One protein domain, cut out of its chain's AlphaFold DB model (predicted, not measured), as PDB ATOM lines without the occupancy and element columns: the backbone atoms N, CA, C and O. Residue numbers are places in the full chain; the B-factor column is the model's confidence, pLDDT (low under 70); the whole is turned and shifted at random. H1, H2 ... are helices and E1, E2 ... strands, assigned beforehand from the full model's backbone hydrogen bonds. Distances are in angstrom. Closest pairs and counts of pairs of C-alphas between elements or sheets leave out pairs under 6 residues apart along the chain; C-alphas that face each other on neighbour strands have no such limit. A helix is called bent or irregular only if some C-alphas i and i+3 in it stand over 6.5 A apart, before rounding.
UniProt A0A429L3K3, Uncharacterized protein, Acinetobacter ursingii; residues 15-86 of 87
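This is residues 15 to 86 of the 87 residues of an uncharacterized protein of Acinetobacter ursingii (UniProt A0A429L3K3). One strongly twisted and curled sheet of five strands makes the body, with the long bent strand E2 running through it. The hairpin of E2 and E3 reaches out to one end of the longest axis, while towards the other end H1 only grazes the sheet and residues 33 to 39, of which 38 and 39 belong to H2, stick out. The 72 printed residues hold five named strands and two named helices, in the order E1, H1, H2, E2, E3, E4, E5; the sheet order is E4, E3, E2, E1, E5, antiparallel throughout, and the class is mixed, helices and strands. The whole is loose, with a radius of gyration of the C-alphas of 14.4 A, and flat, spanning 44 by 36 by 19 A.

E2, residues 44 to 56, bends by 98 degrees at residue 47, and its pairing is staggered. Over residues 44 to 48 it is the antiparallel neighbour of E1, residues 15 to 20, with N 18 and O 45 within hydrogen-bond range at 2.9 A. Over residues 49 to 56 it pairs with E3, residues 62 to 68, as a hairpin, with N 53 and O 65 at 2.8 A. E4, residues 71 to 74, forms a hairpin with E3, with N 66 and O 73 at 2.8 A; E2, E3 and E4 are a meander, each strand the antiparallel neighbour of the one before. E5, residues 78 to 85, is the antiparallel neighbour of E1, with N 17 and O 82 at 2.8 A. The edge strands E4 and E5 meet only through their link. H1, residues 21 to 29, only grazes the sheet with its residues 21 to 24; the C-alphas of Leu 21 and Ile 78, the closest of H1 and E5, are 5.8 A apart. H2, residues 38 to 41, is not on the sheet and is close to H1 but not clearly touching, the closest C-alphas, Leu 27 and Lys 41, being 7.0 A apart. In H1 every O i to N i+4 pair is within hydrogen-bond range; H2 is too short for such a pair.

E2 is 28.0 A long from first to last C-alpha, E3 19.9 A, E5 19.2 A, E1 15.3 A, H1 12.2 A, E4 10.3 A and H2 5.1 A. E1 begins at C-alpha 15 (-52.800, 7.327, -50.012), and E5 ends at C-alpha 85 (-57.696, 4.987, -53.199).

The C-alphas farthest apart, Asp 35 and Met 60, are 45.3 A apart. The printed part has no cut and no long link. No printed residue of the model has a pLDDT under 70.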
ATOM      1  N   LYS A  15     -53.123   6.481 -51.145       94.12
ATOM      2  CA  LYS A  15     -52.800   7.327 -50.012       94.12
ATOM      3  C   LYS A  15     -52.841   6.477 -48.752       94.12
ATOM      4  O   LYS A  15     -53.881   5.939 -48.383       94.12
ATOM      5  N   VAL A  16     -51.710   6.355 -48.078       93.31
ATOM      6  CA  VAL A  16     -51.576   5.589 -46.840       93.31
ATOM      7  C   VAL A  16     -51.504   6.520 -45.647       93.31
ATOM      8  O   VAL A  16     -51.035   7.652 -45.739       93.31
ATOM      9  N   THR A  17     -51.990   6.036 -44.511       95.56
ATOM     10  CA  THR A  17     -51.751   6.634 -43.198       95.56
ATOM     11  C   THR A  17     -51.142   5.568 -42.310       95.56
ATOM     12  O   THR A  17     -51.696   4.472 -42.196       95.56
ATOM     13  N   PHE A  18     -50.018   5.866 -41.675       95.06
ATOM     14  CA  PHE A  18     -49.332   4.915 -40.810       95.06
ATOM     15  C   PHE A  18     -48.545   5.607 -39.701       95.06
ATOM     16  O   PHE A  18     -48.303   6.811 -39.757       95.06
ATOM     17  N   ARG A  19     -48.154   4.841 -38.682       96.12
ATOM     18  CA  ARG A  19     -47.240   5.288 -37.630       96.12
ATOM     19  C   ARG A  19     -45.821   4.808 -37.927       96.12
ATOM     20  O   ARG A  19     -45.611   3.611 -38.116       96.12
ATOM     21  N   ASP A  20     -44.865   5.731 -37.940       95.94
ATOM     22  CA  ASP A  20     -43.432   5.442 -38.006       95.94
ATOM     23  C   ASP A  20     -42.922   5.052 -36.612       95.94
ATOM     24  O   ASP A  20     -42.716   5.891 -35.727       95.94
ATOM     25  N   LEU A  21     -42.737   3.747 -36.410       96.12
ATOM     26  CA  LEU A  21     -42.314   3.183 -35.132       96.12
ATOM     27  C   LEU A  21     -40.833   3.454 -34.847       96.12
ATOM     28  O   LEU A  21     -40.432   3.467 -33.680       96.12
ATOM     29  N   ALA A  22     -40.002   3.621 -35.879       93.50
ATOM     30  CA  ALA A  22     -38.585   3.936 -35.711       93.50
ATOM     31  C   ALA A  22     -38.424   5.357 -35.181       93.50
ATOM     32  O   ALA A  22     -37.728   5.579 -34.184       93.50
ATOM     33  N   PHE A  23     -39.141   6.299 -35.791       93.75
ATOM     34  CA  PHE A  23     -39.164   7.682 -35.347       93.75
ATOM     35  C   PHE A  23     -39.820   7.836 -33.974       93.75
ATOM     36  O   PHE A  23     -39.289   8.546 -33.127       93.75
ATOM     37  N   GLU A  24     -40.910   7.119 -33.689       93.56
ATOM     38  CA  GLU A  24     -41.530   7.125 -32.358       93.56
ATOM     39  C   GLU A  24     -40.561   6.639 -31.267       93.56
ATOM     40  O   GLU A  24     -40.447   7.262 -30.209       93.56
ATOM     41  N   ARG A  25     -39.812   5.556 -31.519       94.38
ATOM     42  CA  ARG A  25     -38.757   5.102 -30.596       94.38
ATOM     43  C   ARG A  25     -37.676   6.160 -30.414       94.38
ATOM     44  O   ARG A  25     -37.249   6.382 -29.283       94.38
ATOM     45  N   LEU A  26     -37.250   6.804 -31.502       92.19
ATOM     46  CA  LEU A  26     -36.255   7.872 -31.453       92.19
ATOM     47  C   LEU A  26     -36.751   9.036 -30.589       92.19
ATOM     48  O   LEU A  26     -36.067   9.400 -29.635       92.19
ATOM     49  N   LEU A  27     -37.953   9.555 -30.852       90.69
ATOM     50  CA  LEU A  27     -38.580  10.617 -30.061       90.69
ATOM     51  C   LEU A  27     -38.628  10.268 -28.567       90.69
ATOM     52  O   LEU A  27     -38.235  11.084 -27.741       90.69
ATOM     53  N   ASN A  28     -39.035   9.043 -28.227       89.25
ATOM     54  CA  ASN A  28     -39.130   8.583 -26.838       89.25
ATOM     55  C   ASN A  28     -37.767   8.396 -26.150       89.25
ATOM     56  O   ASN A  28     -37.701   8.347 -24.924       89.25
ATOM     57  N   SER A  29     -36.685   8.262 -26.921       93.12
ATOM     58  CA  SER A  29     -35.320   8.140 -26.395       93.12
ATOM     59  C   SER A  29     -34.612   9.481 -26.194       93.12
ATOM     60  O   SER A  29     -33.585   9.532 -25.521       93.12
ATOM     61  N   LEU A  30     -35.138  10.558 -26.783       89.62
ATOM     62  CA  LEU A  30     -34.555  11.889 -26.699       89.62
ATOM     63  C   LEU A  30     -35.115  12.636 -25.484       89.62
ATOM     64  O   LEU A  30     -36.318  12.644 -25.235       89.62
ATOM     65  N   GLU A  31     -34.250  13.348 -24.763       87.75
ATOM     66  CA  GLU A  31     -34.688  14.379 -23.818       87.75
ATOM     67  C   GLU A  31     -35.127  15.619 -24.610       87.75
ATOM     68  O   GLU A  31     -34.354  16.550 -24.840       87.75
ATOM     69  N   ILE A  32     -36.365  15.597 -25.106       86.62
ATOM     70  CA  ILE A  32     -36.897  16.668 -25.950       86.62
ATOM     71  C   ILE A  32     -37.191  17.919 -25.095       86.62
ATOM     72  O   ILE A  32     -37.936  17.823 -24.116       86.62
ATOM     73  N   PRO A  33     -36.668  19.106 -25.468       87.56
ATOM     74  CA  PRO A  33     -36.976  20.364 -24.790       87.56
ATOM     75  C   PRO A  33     -38.477  20.685 -24.764       87.56
ATOM     76  O   PRO A  33     -39.222  20.337 -25.685       87.56
ATOM     77  N   ILE A  34     -38.931  21.404 -23.732       86.81
ATOM     78  CA  ILE A  34     -40.353  21.759 -23.570       86.81
ATOM     79  C   ILE A  34     -40.873  22.689 -24.680       86.81
ATOM     80  O   ILE A  34     -42.070  22.717 -24.950       86.81
ATOM     81  N   ASP A  35     -39.980  23.428 -25.333       91.00
ATOM     82  CA  ASP A  35     -40.249  24.344 -26.441       91.00
ATOM     83  C   ASP A  35     -40.090  23.696 -27.826       91.00
ATOM     84  O   ASP A  35     -40.302  24.358 -28.844       91.00
ATOM     85  N   TYR A  36     -39.756  22.402 -27.894       86.75
ATOM     86  CA  TYR A  36     -39.662  21.703 -29.169       86.75
ATOM     87  C   TYR A  36     -41.025  21.689 -29.882       86.75
ATOM     88  O   TYR A  36     -42.026  21.293 -29.270       86.75
ATOM     89  N   PRO A  37     -41.095  22.057 -31.174       89.25
ATOM     90  CA  PRO A  37     -42.368  22.186 -31.870       89.25
ATOM     91  C   PRO A  37     -43.160  20.871 -31.919       89.25
ATOM     92  O   PRO A  37     -42.691  19.871 -32.456       89.25
ATOM     93  N   GLU A  38     -44.400  20.884 -31.421       86.44
ATOM     94  CA  GLU A  38     -45.268  19.692 -31.361       86.44
ATOM     95  C   GLU A  38     -45.530  19.055 -32.731       86.44
ATOM     96  O   GLU A  38     -45.590  17.835 -32.850       86.44
ATOM     97  N   HIS A  39     -45.614  19.860 -33.793       85.00
ATOM     98  CA  HIS A  39     -45.826  19.343 -35.147       85.00
ATOM     99  C   HIS A  39     -44.665  18.466 -35.649       85.00
ATOM    100  O   HIS A  39     -44.871  17.639 -36.530       85.00
ATOM    101  N   LEU A  40     -43.465  18.611 -35.076       84.31
ATOM    102  CA  LEU A  40     -42.299  17.773 -35.376       84.31
ATOM    103  C   LEU A  40     -42.225  16.518 -34.493       84.31
ATOM    104  O   LEU A  40     -41.327  15.703 -34.678       84.31
ATOM    105  N   LYS A  41     -43.135  16.360 -33.523       85.31
ATOM    106  CA  LYS A  41     -43.265  15.150 -32.688       85.31
ATOM    107  C   LYS A  41     -44.285  14.160 -33.262       85.31
ATOM    108  O   LYS A  41     -44.625  13.172 -32.619       85.31
ATOM    109  N   ILE A  42     -44.811  14.433 -34.455       88.75
ATOM    110  CA  ILE A  42     -45.840  13.612 -35.086       88.75
ATOM    111  C   ILE A  42     -45.170  12.416 -35.764       88.75
ATOM    112  O   ILE A  42     -44.488  12.566 -36.771       88.75
ATOM    113  N   SER A  43     -45.400  11.217 -35.226       93.38
ATOM    114  CA  SER A  43     -44.994   9.946 -35.844       93.38
ATOM    115  C   SER A  43     -46.019   9.398 -36.838       93.38
ATOM    116  O   SER A  43     -45.819   8.328 -37.403       93.38
ATOM    117  N   ILE A  44     -47.133  10.104 -37.047       95.38
ATOM    118  CA  ILE A  44     -48.170   9.719 -38.005       95.38
ATOM    119  C   ILE A  44     -47.857  10.335 -39.366       95.38
ATOM    120  O   ILE A  44     -47.918  11.553 -39.531       95.38
ATOM    121  N   ILE A  45     -47.576   9.481 -40.342       94.75
ATOM    122  CA  ILE A  45     -47.304   9.859 -41.726       94.75
ATOM    123  C   ILE A  45     -48.565   9.629 -42.553       94.75
ATOM    124  O   ILE A  45     -49.228   8.597 -42.421       94.75
ATOM    125  N   LYS A  46     -48.901  10.598 -43.408       95.12
ATOM    126  CA  LYS A  46     -49.946  10.470 -44.425       95.12
ATOM    127  C   LYS A  46     -49.382  10.934 -45.761       95.12
ATOM    128  O   LYS A  46     -49.012  12.096 -45.864       95.12
ATOM    129  N   GLY A  47     -49.385  10.060 -46.758       94.25
ATOM    130  CA  GLY A  47     -48.802  10.350 -48.067       94.25
ATOM    131  C   GLY A  47     -49.169   9.309 -49.112       94.25
ATOM    132  O   GLY A  47     -49.913   8.370 -48.814       94.25
ATOM    133  N   VAL A  48     -48.698   9.489 -50.339       93.56
ATOM    134  CA  VAL A  48     -48.956   8.579 -51.460       93.56
ATOM    135  C   VAL A  48     -47.816   7.582 -51.586       93.56
ATOM    136  O   VAL A  48     -46.656   7.972 -51.624       93.56
ATOM    137  N   VAL A  49     -48.139   6.292 -51.668       91.62
ATOM    138  CA  VAL A  49     -47.133   5.264 -51.963       91.62
ATOM    139  C   VAL A  49     -46.762   5.344 -53.437       91.62
ATOM    140  O   VAL A  49     -47.593   5.108 -54.317       91.62
ATOM    141  N   GLU A  50     -45.495   5.621 -53.700       90.31
ATOM    142  CA  GLU A  50     -44.962   5.761 -55.054       90.31
ATOM    143  C   GLU A  50     -44.393   4.441 -55.570       90.31
ATOM    144  O   GLU A  50     -44.661   4.037 -56.701       90.31
ATOM    145  N   HIS A  51     -43.610   3.757 -54.735       87.19
ATOM    146  CA  HIS A  51     -43.021   2.462 -55.052       87.19
ATOM    147  C   HIS A  51     -42.655   1.672 -53.793       87.19
ATOM    148  O   HIS A  51     -42.699   2.169 -52.665       87.19
ATOM    149  N   ILE A  52     -42.330   0.397 -54.006       87.19
ATOM    150  CA  ILE A  52     -41.921  -0.546 -52.971       87.19
ATOM    151  C   ILE A  52     -40.562  -1.107 -53.372       87.19
ATOM    152  O   ILE A  52     -40.426  -1.698 -54.444       87.19
ATOM    153  N   ASP A  53     -39.588  -0.958 -52.483       87.31
ATOM    154  CA  ASP A  53     -38.230  -1.440 -52.675       87.31
ATOM    155  C   ASP A  53     -38.014  -2.745 -51.921       87.31
ATOM    156  O   ASP A  53     -38.206  -2.832 -50.707       87.31
ATOM    157  N   ILE A  54     -37.551  -3.762 -52.645       88.38
ATOM    158  CA  ILE A  54     -37.134  -5.040 -52.074       88.38
ATOM    159  C   ILE A  54     -35.662  -5.233 -52.392       88.38
ATOM    160  O   ILE A  54     -35.264  -5.249 -53.557       88.38
ATOM    161  N   SER A  55     -34.853  -5.428 -51.358       85.19
ATOM    162  CA  SER A  55     -33.431  -5.705 -51.524       85.19
ATOM    163  C   SER A  55     -33.003  -6.939 -50.743       85.19
ATOM    164  O   SER A  55     -33.563  -7.272 -49.696       85.19
ATOM    165  N   PHE A  56     -31.990  -7.621 -51.275       90.06
ATOM    166  CA  PHE A  56     -31.360  -8.775 -50.650       90.06
ATOM    167  C   PHE A  56     -29.896  -8.452 -50.396       90.06
ATOM    168  O   PHE A  56     -29.194  -7.975 -51.290       90.06
ATOM    169  N   ASN A  57     -29.417  -8.724 -49.188       86.44
ATOM    170  CA  ASN A  57     -27.995  -8.595 -48.899       86.44
ATOM    171  C   ASN A  57     -27.210  -9.834 -49.372       86.44
ATOM    172  O   ASN A  57     -27.770 -10.835 -49.825       86.44
ATOM    173  N   THR A  58     -25.885  -9.804 -49.219       88.56
ATOM    174  CA  THR A  58     -24.993 -10.906 -49.627       88.56
ATOM    175  C   THR A  58     -25.210 -12.212 -48.852       88.56
ATOM    176  O   THR A  58     -24.635 -13.235 -49.214       88.56
ATOM    177  N   LYS A  59     -26.011 -12.192 -47.779       93.81
ATOM    178  CA  LYS A  59     -26.403 -13.358 -46.975       93.81
ATOM    179  C   LYS A  59     -27.813 -13.861 -47.305       93.81
ATOM    180  O   LYS A  59     -28.304 -14.739 -46.604       93.81
ATOM    181  N   MET A  60     -28.446 -13.341 -48.362       86.19
ATOM    182  CA  MET A  60     -29.830 -13.646 -48.755       86.19
ATOM    183  C   MET A  60     -30.887 -13.181 -47.739       86.19
ATOM    184  O   MET A  60     -32.017 -13.667 -47.756       86.19
ATOM    185  N   GLU A  61     -30.555 -12.236 -46.859       86.31
ATOM    186  CA  GLU A  61     -31.544 -11.615 -45.978       86.31
ATOM    187  C   GLU A  61     -32.297 -10.535 -46.763       86.31
ATOM    188  O   GLU A  61     -31.683  -9.703 -47.436       86.31
ATOM    189  N   MET A  62     -33.627 -10.577 -46.685       86.88
ATOM    190  CA  MET A  62     -34.523  -9.654 -47.377       86.88
ATOM    191  C   MET A  62     -34.808  -8.429 -46.507       86.88
ATOM    192  O   MET A  62     -35.124  -8.569 -45.325       86.88
ATOM    193  N   SER A  63     -34.789  -7.246 -47.114       87.44
ATOM    194  CA  SER A  63     -35.372  -6.028 -46.551       87.44
ATOM    195  C   SER A  63     -36.407  -5.459 -47.516       87.44
ATOM    196  O   SER A  63     -36.272  -5.602 -48.735       87.44
ATOM    197  N   CYS A  64     -37.463  -4.866 -46.963       90.00
ATOM    198  CA  CYS A  64     -38.558  -4.293 -47.730       90.00
ATOM    199  C   CYS A  64     -38.871  -2.895 -47.204       90.00
ATOM    200  O   CYS A  64     -39.026  -2.714 -45.992       90.00
ATOM    201  N   SER A  65     -38.972  -1.935 -48.112       91.25
ATOM    202  CA  SER A  65     -39.258  -0.536 -47.808       91.25
ATOM    203  C   SER A  65     -40.361  -0.016 -48.721       91.25
ATOM    204  O   SER A  65     -40.523  -0.499 -49.840       91.25
ATOM    205  N   ILE A  66     -41.113   0.973 -48.252       91.50
ATOM    206  CA  ILE A  66     -42.029   1.757 -49.080       91.50
ATOM    207  C   ILE A  66     -41.483   3.167 -49.239       91.50
ATOM    208  O   ILE A  66     -40.906   3.714 -48.298       91.50
ATOM    209  N   VAL A  67     -41.697   3.749 -50.412       91.50
ATOM    210  CA  VAL A  67     -41.475   5.176 -50.633       91.50
ATOM    211  C   VAL A  67     -42.817   5.884 -50.638       91.50
ATOM    212  O   VAL A  67     -43.722   5.514 -51.390       91.50
ATOM    213  N   VAL A  68     -42.943   6.859 -49.743       92.62
ATOM    214  CA  VAL A  68     -44.151   7.650 -49.525       92.62
ATOM    215  C   VAL A  68     -43.777   9.124 -49.589       92.62
ATOM    216  O   VAL A  68     -42.998   9.576 -48.752       92.62
ATOM    217  N   ASP A  69     -44.319   9.852 -50.565       91.94
ATOM    218  CA  ASP A  69     -43.987  11.256 -50.856       91.94
ATOM    219  C   ASP A  69     -42.458  11.509 -50.836       91.94
ATOM    220  O   ASP A  69     -41.953  12.251 -49.990       91.94
ATOM    221  N   ASP A  70     -41.704  10.819 -51.699       88.12
ATOM    222  CA  ASP A  70     -40.227  10.827 -51.782       88.12
ATOM    223  C   ASP A  70     -39.449  10.376 -50.516       88.12
ATOM    224  O   ASP A  70     -38.214  10.403 -50.498       88.12
ATOM    225  N   ASN A  71     -40.121   9.937 -49.446       92.31
ATOM    226  CA  ASN A  71     -39.475   9.491 -48.207       92.31
ATOM    227  C   ASN A  71     -39.489   7.964 -48.078       92.31
ATOM    228  O   ASN A  71     -40.511   7.313 -48.286       92.31
ATOM    229  N   LEU A  72     -38.345   7.388 -47.701       92.38
ATOM    230  CA  LEU A  72     -38.166   5.945 -47.549       92.38
ATOM    231  C   LEU A  72     -38.504   5.492 -46.126       92.38
ATOM    232  O   LEU A  72     -37.906   5.970 -45.162       92.38
ATOM    233  N   TYR A  73     -39.372   4.490 -46.010       93.19
ATOM    234  CA  TYR A  73     -39.754   3.884 -44.737       93.19
ATOM    235  C   TYR A  73     -39.606   2.366 -44.780       93.19
ATOM    236  O   TYR A  73     -40.067   1.703 -45.711       93.19
ATOM    237  N   SER A  74     -38.998   1.792 -43.743       92.94
ATOM    238  CA  SER A  74     -38.895   0.339 -43.595       92.94
ATOM    239  C   SER A  74     -40.258  -0.257 -43.247       92.94
ATOM    240  O   SER A  74     -40.844   0.104 -42.229       92.94
ATOM    241  N   ILE A  75     -40.752  -1.226 -44.027       89.81
ATOM    242  CA  ILE A  75     -42.071  -1.845 -43.778       89.81
ATOM    243  C   ILE A  75     -42.127  -2.512 -42.404       89.81
ATOM    244  O   ILE A  75     -43.165  -2.499 -41.747       89.81
ATOM    245  N   SER A  76     -41.011  -3.074 -41.934       90.81
ATOM    246  CA  SER A  76     -40.954  -3.693 -40.606       90.81
ATOM    247  C   SER A  76     -41.065  -2.692 -39.453       90.81
ATOM    248  O   SER A  76     -41.196  -3.105 -38.303       90.81
ATOM    249  N   GLU A  77     -40.971  -1.394 -39.736       94.50
ATOM    250  CA  GLU A  77     -41.030  -0.313 -38.749       94.50
ATOM    251  C   GLU A  77     -42.271   0.571 -38.923       94.50
ATOM    252  O   GLU A  77     -42.331   1.673 -38.384       94.50
ATOM    253  N   ILE A  78     -43.277   0.064 -39.634       93.19
ATOM    254  CA  ILE A  78     -44.530   0.759 -39.904       93.19
ATOM    255  C   ILE A  78     -45.694   0.029 -39.229       93.19
ATOM    256  O   ILE A  78     -45.842  -1.184 -39.365       93.19
ATOM    257  N   ASP A  79     -46.556   0.785 -38.548       93.12
ATOM    258  CA  ASP A  79     -47.887   0.332 -38.123       93.12
ATOM    259  C   ASP A  79     -48.954   1.003 -39.000       93.12
ATOM    260  O   ASP A  79     -49.208   2.207 -38.893       93.12
ATOM    261  N   LEU A  80     -49.519   0.242 -39.940       91.62
ATOM    262  CA  LEU A  80     -50.460   0.751 -40.938       91.62
ATOM    263  C   LEU A  80     -51.824   1.048 -40.303       91.62
ATOM    264  O   LEU A  80     -52.465   0.166 -39.737       91.62
ATOM    265  N   ILE A  81     -52.299   2.283 -40.468       94.25
ATOM    266  CA  ILE A  81     -53.552   2.770 -39.878       94.25
ATOM    267  C   ILE A  81     -54.687   2.769 -40.905       94.25
ATOM    268  O   ILE A  81     -55.821   2.434 -40.571       94.25
ATOM    269  N   GLY A  82     -54.406   3.151 -42.153       90.12
ATOM    270  CA  GLY A  82     -55.427   3.243 -43.193       90.12
ATOM    271  C   GLY A  82     -54.860   3.372 -44.602       90.12
ATOM    272  O   GLY A  82     -53.716   3.789 -44.789       90.12
ATOM    273  N   ILE A  83     -55.686   3.011 -45.582       92.00
ATOM    274  CA  ILE A  83     -55.407   3.088 -47.019       92.00
ATOM    275  C   ILE A  83     -56.625   3.739 -47.690       92.00
ATOM    276  O   ILE A  83     -57.761   3.363 -47.404       92.00
ATOM    277  N   GLU A  84     -56.388   4.709 -48.566       91.94
ATOM    278  CA  GLU A  84     -57.387   5.413 -49.373       91.94
ATOM    279  C   GLU A  84     -56.977   5.315 -50.858       91.94
ATOM    280  O   GLU A  84     -55.823   5.579 -51.204       91.94
ATOM    281  N   GLU A  85     -57.905   4.944 -51.744       85.25
ATOM    282  CA  GLU A  85     -57.696   4.987 -53.199       85.25
ATOM    283  C   GLU A  85     -57.622   6.441 -53.694       85.25
ATOM    284  O   GLU A  85     -58.383   7.307 -53.248       85.25
ATOM    285  N   ILE A  86     -56.710   6.714 -54.631       82.19
ATOM    286  CA  ILE A  86     -56.629   8.002 -55.326       82.19
ATOM    287  C   ILE A  86     -57.437   7.869 -56.621       82.19
ATOM    288  O   ILE A  86     -57.038   7.132 -57.519       82.19
TER     289      ILE A  86